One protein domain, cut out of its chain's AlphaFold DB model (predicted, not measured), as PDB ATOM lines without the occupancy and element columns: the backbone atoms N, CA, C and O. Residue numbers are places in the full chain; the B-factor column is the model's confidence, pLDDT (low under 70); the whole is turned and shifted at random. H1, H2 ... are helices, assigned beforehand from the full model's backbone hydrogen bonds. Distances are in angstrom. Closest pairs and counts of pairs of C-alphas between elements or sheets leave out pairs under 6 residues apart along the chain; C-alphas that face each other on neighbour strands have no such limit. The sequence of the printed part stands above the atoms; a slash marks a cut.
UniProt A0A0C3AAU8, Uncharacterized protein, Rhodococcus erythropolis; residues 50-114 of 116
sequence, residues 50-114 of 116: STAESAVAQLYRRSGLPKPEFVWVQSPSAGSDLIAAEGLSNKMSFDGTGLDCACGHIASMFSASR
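What this domain is: This is residues 50 to 114 of the 116 residues of an uncharacterized protein of Rhodococcus erythropolis (UniProt A0A0C3AAU8). A loose, open frame of three short helices is strung on two long links: H1 runs toward H3, the first link, residues 63 to 75, folds back from H1 along one edge of the hollow to H2, and the second, residues 86 to 101, returns along the other edge from H2 to H3. The printed part has 65 residues, with three named helices in the order H1, H2, H3 and no named strand; its class is all helix. It is loose, with a radius of gyration of the C-alphas of 13.7 A and spans of 35 by 30 by 20 A.

How they stand to each other: Start at H1, residues 50 to 62; with residues 59 to 60 alone it only just touches H3, residues 102 to 112, with 3 pairs of C-alphas within 8 A. The closest C-alphas are those of Tyr 60 and Ile 106, 7.4 A apart. The two run the same way at a steep tilt of 69 degrees, only just short of about perpendicular. H2, residues 76 to 85, is apart from both. In H1, H2 and H3 every O i to N i+4 pair is within hydrogen-bond range.

Where its parts are: Find C-alpha 50 at (43.919, 23.784, 51.110), where H1 begins its 18.3 A. H2 spans 14.5 A. H3 spans 15.5 A to C-alpha 112 at (15.826, 24.099, 56.314).

The domain as a whole: Look to Ala 85 and Arg 114 for the C-alphas farthest apart, 37.7 A. Both links are long, residues 63 to 75 and 86 to 101. The printed part has no cut; pLDDT is under 70 at residues 91 to 99.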
ATOM      1  N   SER A  50      44.346  25.125  51.528       96.81
ATOM      2  CA  SER A  50      43.919  23.784  51.110       96.81
ATOM      3  C   SER A  50      42.695  23.326  51.902       96.81
ATOM      4  O   SER A  50      41.711  22.843  51.334       96.81
ATOM      5  N   THR A  51      42.725  23.520  53.221       96.19
ATOM      6  CA  THR A  51      41.595  23.169  54.086       96.19
ATOM      7  C   THR A  51      40.373  24.043  53.793       96.19
ATOM      8  O   THR A  51      39.260  23.518  53.699       96.19
ATOM      9  N   ALA A  52      40.560  25.349  53.579       94.81
ATOM     10  CA  ALA A  52      39.476  26.272  53.244       94.81
ATOM     11  C   ALA A  52      38.799  25.916  51.908       94.81
ATOM     12  O   ALA A  52      37.576  25.776  51.853       94.81
ATOM     13  N   GLU A  53      39.579  25.695  50.848       97.81
ATOM     14  CA  GLU A  53      39.059  25.309  49.532       97.81
ATOM     15  C   GLU A  53      38.326  23.965  49.581       97.81
ATOM     16  O   GLU A  53      37.237  23.821  49.021       97.81
ATOM     17  N   SER A  54      38.879  22.981  50.298       97.81
ATOM     18  CA  SER A  54      38.241  21.675  50.484       97.81
ATOM     19  C   SER A  54      36.905  21.786  51.222       97.81
ATOM     20  O   SER A  54      35.926  21.148  50.825       97.81
ATOM     21  N   ALA A  55      36.828  22.608  52.271       95.69
ATOM     22  CA  ALA A  55      35.592  22.834  53.016       95.69
ATOM     23  C   ALA A  55      34.513  23.492  52.138       95.69
ATOM     24  O   ALA A  55      33.383  23.002  52.081       95.69
ATOM     25  N   VAL A  56      34.868  24.541  51.389       95.50
ATOM     26  CA  VAL A  56      33.937  25.220  50.472       95.50
ATOM     27  C   VAL A  56      33.497  24.284  49.341       95.50
ATOM     28  O   VAL A  56      32.308  24.194  49.043       95.50
ATOM     29  N   ALA A  57      34.413  23.516  48.746       97.00
ATOM     30  CA  ALA A  57      34.073  22.557  47.695       97.00
ATOM     31  C   ALA A  57      33.136  21.445  48.195       97.00
ATOM     32  O   ALA A  57      32.229  21.024  47.474       97.00
ATOM     33  N   GLN A  58      33.331  20.965  49.427       96.38
ATOM     34  CA  GLN A  58      32.418  20.009  50.054       96.38
ATOM     35  C   GLN A  58      31.034  20.610  50.284       96.38
ATOM     36  O   GLN A  58      30.040  19.912  50.085       96.38
ATOM     37  N   LEU A  59      30.965  21.884  50.671       94.50
ATOM     38  CA  LEU A  59      29.699  22.577  50.859       94.50
ATOM     39  C   LEU A  59      28.918  22.681  49.546       94.50
ATOM     40  O   LEU A  59      27.776  22.239  49.487       94.50
ATOM     41  N   TYR A  60      29.565  23.150  48.476       94.75
ATOM     42  CA  TYR A  60      28.957  23.208  47.142       94.75
ATOM     43  C   TYR A  60      28.476  21.828  46.678       94.75
ATOM     44  O   TYR A  60      27.337  21.690  46.240       94.75
ATOM     45  N   ARG A  61      29.295  20.784  46.867       95.38
ATOM     46  CA  ARG A  61      28.920  19.403  46.529       95.38
ATOM     47  C   ARG A  61      27.677  18.935  47.285       95.38
ATOM     48  O   ARG A  61      26.805  18.320  46.681       95.38
ATOM     49  N   ARG A  62      27.598  19.194  48.596       93.25
ATOM     50  CA  ARG A  62      26.431  18.821  49.419       93.25
ATOM     51  C   ARG A  62      25.161  19.535  48.969       93.25
ATOM     52  O   ARG A  62      24.087  18.963  49.082       93.25
ATOM     53  N   SER A  63      25.301  20.734  48.415       91.38
ATOM     54  CA  SER A  63      24.203  21.510  47.839       91.38
ATOM     55  C   SER A  63      23.929  21.195  46.361       91.38
ATOM     56  O   SER A  63      23.194  21.931  45.717       91.38
ATOM     57  N   GLY A  64      24.522  20.137  45.791       92.56
ATOM     58  CA  GLY A  64      24.298  19.750  44.391       92.56
ATOM     59  C   GLY A  64      24.884  20.721  43.358       92.56
ATOM     60  O   GLY A  64      24.547  20.644  42.180       92.56
ATOM     61  N   LEU A  65      25.762  21.630  43.785       92.62
ATOM     62  CA  LEU A  65      26.378  22.644  42.937       92.62
ATOM     63  C   LEU A  65      27.739  22.166  42.402       92.62
ATOM     64  O   LEU A  65      28.427  21.375  43.062       92.62
ATOM     65  N   PRO A  66      28.170  22.656  41.223       94.25
ATOM     66  CA  PRO A  66      29.510  22.382  40.717       94.25
ATOM     67  C   PRO A  66      30.577  22.930  41.672       94.25
ATOM     68  O   PRO A  66      30.354  23.900  42.398       94.25
ATOM     69  N   LYS A  67      31.762  22.310  41.666       95.06
ATOM     70  CA  LYS A  67      32.904  22.803  42.445       95.06
ATOM     71  C   LYS A  67      33.229  24.246  42.006       95.06
ATOM     72  O   LYS A  67      33.382  24.457  40.804       95.06
ATOM     73  N   PRO A  68      33.381  25.201  42.940       94.88
ATOM     74  CA  PRO A  68      33.714  26.573  42.590       94.88
ATOM     75  C   PRO A  68      35.198  26.729  42.237       94.88
ATOM     76  O   PRO A  68      36.044  25.906  42.608       94.88
ATOM     77  N   GLU A  69      35.501  27.828  41.552       94.44
ATOM     78  CA  GLU A  69      36.856  28.349  41.393       94.44
ATOM     79  C   GLU A  69      37.256  29.179  42.619       94.44
ATOM     80  O   GLU A  69      36.405  29.750  43.307       94.44
ATOM     81  N   PHE A  70      38.557  29.241  42.903       95.31
ATOM     82  CA  PHE A  70      39.087  29.919  44.083       95.31
ATOM     83  C   PHE A  70      40.081  31.001  43.687       95.31
ATOM     84  O   PHE A  70      41.061  30.735  42.992       95.31
ATOM     85  N   VAL A  71      39.854  32.213  44.192       94.56
ATOM     86  CA  VAL A  71      40.774  33.341  44.043       94.56
ATOM     87  C   VAL A  71      41.126  33.881  45.425       94.56
ATOM     88  O   VAL A  71      40.248  34.244  46.205       94.56
ATOM     89  N   TRP A  72      42.424  33.933  45.731       95.19
ATOM     90  CA  TRP A  72      42.949  34.456  46.994       95.19
ATOM     91  C   TRP A  72      43.495  35.868  46.807       95.19
ATOM     92  O   TRP A  72      44.385  36.092  45.989       95.19
ATOM     93  N   VAL A  73      43.017  36.803  47.624       94.69
ATOM     94  CA  VAL A  73      43.460  38.203  47.632       94.69
ATOM     95  C   VAL A  73      44.212  38.540  48.919       94.69
ATOM     96  O   VAL A  73      44.083  37.852  49.929       94.69
ATOM     97  N   GLN A  74      45.029  39.596  48.878       90.06
ATOM     98  CA  GLN A  74      45.881  39.999  50.008       90.06
ATOM     99  C   GLN A  74      45.109  40.717  51.126       90.06
ATOM    100  O   GLN A  74      45.565  40.760  52.265       90.06
ATOM    101  N   SER A  75      43.944  41.287  50.814       88.38
ATOM    102  CA  SER A  75      43.081  41.984  51.766       88.38
ATOM    103  C   SER A  75      41.627  41.984  51.274       88.38
ATOM    104  O   SER A  75      41.388  41.804  50.077       88.38
ATOM    105  N   PRO A  76      40.644  42.245  52.156       89.31
ATOM    106  CA  PRO A  76      39.252  42.407  51.742       89.31
ATOM    107  C   PRO A  76      39.045  43.501  50.683       89.31
ATOM    108  O   PRO A  76      38.275  43.294  49.750       89.31
ATOM    109  N   SER A  77      39.760  44.632  50.775       95.38
ATOM    110  CA  SER A  77      39.649  45.721  49.789       95.38
ATOM    111  C   SER A  77      40.111  45.289  48.397       95.38
ATOM    112  O   SER A  77      39.410  45.542  47.425       95.38
ATOM    113  N   ALA A  78      41.221  44.546  48.309       95.44
ATOM    114  CA  ALA A  78      41.694  43.984  47.045       95.44
ATOM    115  C   ALA A  78      40.675  43.005  46.427       95.44
ATOM    116  O   ALA A  78      40.600  42.879  45.209       95.44
ATOM    117  N   GLY A  79      39.874  42.331  47.259       93.94
ATOM    118  CA  GLY A  79      38.752  41.507  46.805       93.94
ATOM    119  C   GLY A  79      37.635  42.329  46.165       93.94
ATOM    120  O   GLY A  79      37.175  41.985  45.079       93.94
ATOM    121  N   SER A  80      37.230  43.430  46.802       93.50
ATOM    122  CA  SER A  80      36.229  44.347  46.240       93.50
ATOM    123  C   SER A  80      36.670  44.922  44.894       93.50
ATOM    124  O   SER A  80      35.883  44.931  43.947       93.50
ATOM    125  N   ASP A  81      37.932  45.349  44.797       95.31
ATOM    126  CA  ASP A  81      38.498  45.904  43.564       95.31
ATOM    127  C   ASP A  81      38.497  44.865  42.434       95.31
ATOM    128  O   ASP A  81      38.088  45.168  41.314       95.31
ATOM    129  N   LEU A  82      38.879  43.619  42.738       94.88
ATOM    130  CA  LEU A  82      38.859  42.515  41.778       94.88
ATOM    131  C   LEU A  82      37.441  42.221  41.269       94.88
ATOM    132  O   LEU A  82      37.236  42.084  40.067       94.88
ATOM    133  N   ILE A  83      36.449  42.148  42.163       92.62
ATOM    134  CA  ILE A  83      35.049  41.892  41.783       92.62
ATOM    135  C   ILE A  83      34.541  42.973  40.825       92.62
ATOM    136  O   ILE A  83      33.846  42.659  39.855       92.62
ATOM    137  N   ALA A  84      34.880  44.237  41.094       91.81
ATOM    138  CA  ALA A  84      34.501  45.357  40.244       91.81
ATOM    139  C   ALA A  84      35.208  45.306  38.881       91.81
ATOM    140  O   ALA A  84      34.551  45.481  37.856       91.81
ATOM    141  N   ALA A  85      36.517  45.037  38.867       93.38
ATOM    142  CA  ALA A  85      37.320  44.969  37.646       93.38
ATOM    143  C   ALA A  85      36.867  43.844  36.700       93.38
ATOM    144  O   ALA A  85      36.781  44.057  35.494       93.38
ATOM    145  N   GLU A  86      36.525  42.679  37.251       92.62
ATOM    146  CA  GLU A  86      36.106  41.496  36.488       92.62
ATOM    147  C   GLU A  86      34.596  41.472  36.182       92.62
ATOM    148  O   GLU A  86      34.093  40.547  35.546       92.62
ATOM    149  N   GLY A  87      33.830  42.464  36.653       88.88
ATOM    150  CA  GLY A  87      32.381  42.514  36.440       88.88
ATOM    151  C   GLY A  87      31.610  41.365  37.107       88.88
ATOM    152  O   GLY A  87      30.502  41.040  36.685       88.88
ATOM    153  N   LEU A  88      32.161  40.765  38.168       83.75
ATOM    154  CA  LEU A  88      31.607  39.585  38.855       83.75
ATOM    155  C   LEU A  88      30.446  39.909  39.810       83.75
ATOM    156  O   LEU A  88      29.945  39.032  40.516       83.75
ATOM    157  N   SER A  89      30.016  41.170  39.864       79.00
ATOM    158  CA  SER A  89      28.895  41.600  40.696       79.00
ATOM    159  C   SER A  89      27.580  41.026  40.162       79.00
ATOM    160  O   SER A  89      26.898  41.649  39.346       79.00
ATOM    161  N   ASN A  90      27.198  39.846  40.647       71.19
ATOM    162  CA  ASN A  90      25.930  39.234  40.282       71.19
ATOM    163  C   ASN A  90      24.752  40.035  40.868       71.19
ATOM    164  O   ASN A  90      24.776  40.430  42.036       71.19
ATOM    165  N   LYS A  91      23.695  40.258  40.081       65.00
ATOM    166  CA  LYS A  91      22.454  40.829  40.618       65.00
ATOM    167  C   LYS A  91      21.729  39.726  41.374       65.00
ATOM    168  O   LYS A  91      21.257  38.774  40.764       65.00
ATOM    169  N   MET A  92      21.635  39.854  42.695       64.69
ATOM    170  CA  MET A  92      20.796  38.963  43.491       64.69
ATOM    171  C   MET A  92      19.340  39.178  43.069       64.69
ATOM    172  O   MET A  92      18.754  40.219  43.369       64.69
ATOM    173  N   SER A  93      18.777  38.222  42.336       65.94
ATOM    174  CA  SER A  93      17.339  38.167  42.092       65.94
ATOM    175  C   SER A  93      16.690  37.419  43.251       65.94
ATOM    176  O   SER A  93      17.188  36.372  43.671       65.94
ATOM    177  N   PHE A  94      15.613  37.981  43.792       62.78
ATOM    178  CA  PHE A  94      14.806  37.351  44.828       62.78
ATOM    179  C   PHE A  94      13.463  36.982  44.206       62.78
ATOM    180  O   PHE A  94      12.657  37.864  43.916       62.78
ATOM    181  N   ASP A  95      13.228  35.695  43.969       63.09
ATOM    182  CA  ASP A  95      12.025  35.207  43.279       63.09
ATOM    183  C   ASP A  95      10.911  34.758  44.243       63.09
ATOM    184  O   ASP A  95       9.963  34.077  43.858       63.09
ATOM    185  N   GLY A  96      11.008  35.145  45.519       63.88
ATOM    186  CA  GLY A  96      10.071  34.736  46.566       63.88
ATOM    187  C   GLY A  96      10.298  33.314  47.088       63.88
ATOM    188  O   GLY A  96       9.754  32.981  48.138       63.88
ATOM    189  N   THR A  97      11.137  32.507  46.425       62.00
ATOM    190  CA  THR A  97      11.578  31.183  46.899       62.00
ATOM    191  C   THR A  97      13.002  31.196  47.460       62.00
ATOM    192  O   THR A  97      13.382  30.304  48.220       62.00
ATOM    193  N   GLY A  98      13.774  32.246  47.165       65.44
ATOM    194  CA  GLY A  98      15.084  32.501  47.754       65.44
ATOM    195  C   GLY A  98      15.907  33.490  46.932       65.44
ATOM    196  O   GLY A  98      15.386  34.196  46.072       65.44
ATOM    197  N   LEU A  99      17.211  33.550  47.219       69.06
ATOM    198  CA  LEU A  99      18.181  34.171  46.316       69.06
ATOM    199  C   LEU A  99      18.533  33.186  45.197       69.06
ATOM    200  O   LEU A  99      19.017  32.090  45.489       69.06
ATOM    201  N   ASP A 100      18.408  33.624  43.944       75.81
ATOM    202  CA  ASP A 100      18.842  32.878  42.753       75.81
ATOM    203  C   ASP A 100      20.373  32.972  42.559       75.81
ATOM    204  O   ASP A 100      20.908  33.525  41.600       75.81
ATOM    205  N   CYS A 101      21.118  32.523  43.571       82.50
ATOM    206  CA  CYS A 101      22.569  32.361  43.528       82.50
ATOM    207  C   CYS A 101      22.981  31.125  44.325       82.50
ATOM    208  O   CYS A 101      22.305  30.736  45.280       82.50
ATOM    209  N   ALA A 102      24.155  30.563  44.015       86.69
ATOM    210  CA  ALA A 102      24.758  29.474  44.790       86.69
ATOM    211  C   ALA A 102      24.772  29.769  46.303       86.69
ATOM    212  O   ALA A 102      24.398  28.924  47.114       86.69
ATOM    213  N   CYS A 103      25.130  31.004  46.672       83.56
ATOM    214  CA  CYS A 103      25.082  31.507  48.041       83.56
ATOM    215  C   CYS A 103      23.704  31.366  48.702       83.56
ATOM    216  O   CYS A 103      23.593  30.884  49.829       83.56
ATOM    217  N   GLY A 104      22.666  31.788  47.988       85.88
ATOM    218  CA  GLY A 104      21.277  31.755  48.418       85.88
ATOM    219  C   GLY A 104      20.776  30.340  48.620       85.88
ATOM    220  O   GLY A 104      20.198  30.027  49.659       85.88
ATOM    221  N   HIS A 105      21.072  29.472  47.656       87.06
ATOM    222  CA  HIS A 105      20.708  28.065  47.712       87.06
ATOM    223  C   HIS A 105      21.355  27.351  48.909       87.06
ATOM    224  O   HIS A 105      20.663  26.699  49.691       87.06
ATOM    225  N   ILE A 106      22.665  27.538  49.115       90.31
ATOM    226  CA  ILE A 106      23.397  26.981  50.262       90.31
ATOM    227  C   ILE A 106      22.811  27.486  51.591       90.31
ATOM    228  O   ILE A 106      22.599  26.700  52.515       90.31
ATOM    229  N   ALA A 107      22.531  28.789  51.700       88.06
ATOM    230  CA  ALA A 107      21.950  29.373  52.909       88.06
ATOM    231  C   ALA A 107      20.537  28.833  53.197       88.06
ATOM    232  O   ALA A 107      20.207  28.547  54.352       88.06
ATOM    233  N   SER A 108      19.721  28.649  52.156       86.56
ATOM    234  CA  SER A 108      18.388  28.048  52.260       86.56
ATOM    235  C   SER A 108      18.460  26.598  52.749       86.56
ATOM    236  O   SER A 108      17.793  26.244  53.720       86.56
ATOM    237  N   MET A 109      19.362  25.789  52.177       89.56
ATOM    238  CA  MET A 109      19.605  24.406  52.609       89.56
ATOM    239  C   MET A 109      19.961  24.321  54.104       89.56
ATOM    240  O   MET A 109      19.403  23.496  54.826       89.56
ATOM    241  N   PHE A 110      20.860  25.182  54.593       86.81
ATOM    242  CA  PHE A 110      21.190  25.222  56.023       86.81
ATOM    243  C   PHE A 110      20.012  25.647  56.886       86.81
ATOM    244  O   PHE A 110      19.834  25.098  57.972       86.81
ATOM    245  N   SER A 111      19.224  26.614  56.421       86.31
ATOM    246  CA  SER A 111      18.066  27.103  57.165       86.31
ATOM    247  C   SER A 111      17.044  25.983  57.349       86.31
ATOM    248  O   SER A 111      16.677  25.700  58.483       86.31
ATOM    249  N   ALA A 112      16.719  25.258  56.274       85.81
ATOM    250  CA  ALA A 112      15.826  24.099  56.314       85.81
ATOM    251  C   ALA A 112      16.347  22.958  57.208       85.81
ATOM    252  O   ALA A 112      15.562  22.255  57.834       85.81
ATOM    253  N   SER A 113      17.672  22.777  57.317       85.25
ATOM    254  CA  SER A 113      18.252  21.734  58.182       85.25
ATOM    255  C   SER A 113      18.056  21.969  59.684       85.25
ATOM    256  O   SER A 113      18.310  21.062  60.466       85.25
ATOM    257  N   ARG A 114      17.650  23.179  60.098       83.88
ATOM    258  CA  ARG A 114      17.428  23.529  61.512       83.88
ATOM    259  C   ARG A 114      16.014  23.203  61.992       83.88
ATOM    260  O   ARG A 114      15.783  23.244  63.195       83.88
TER     261      ARG A 114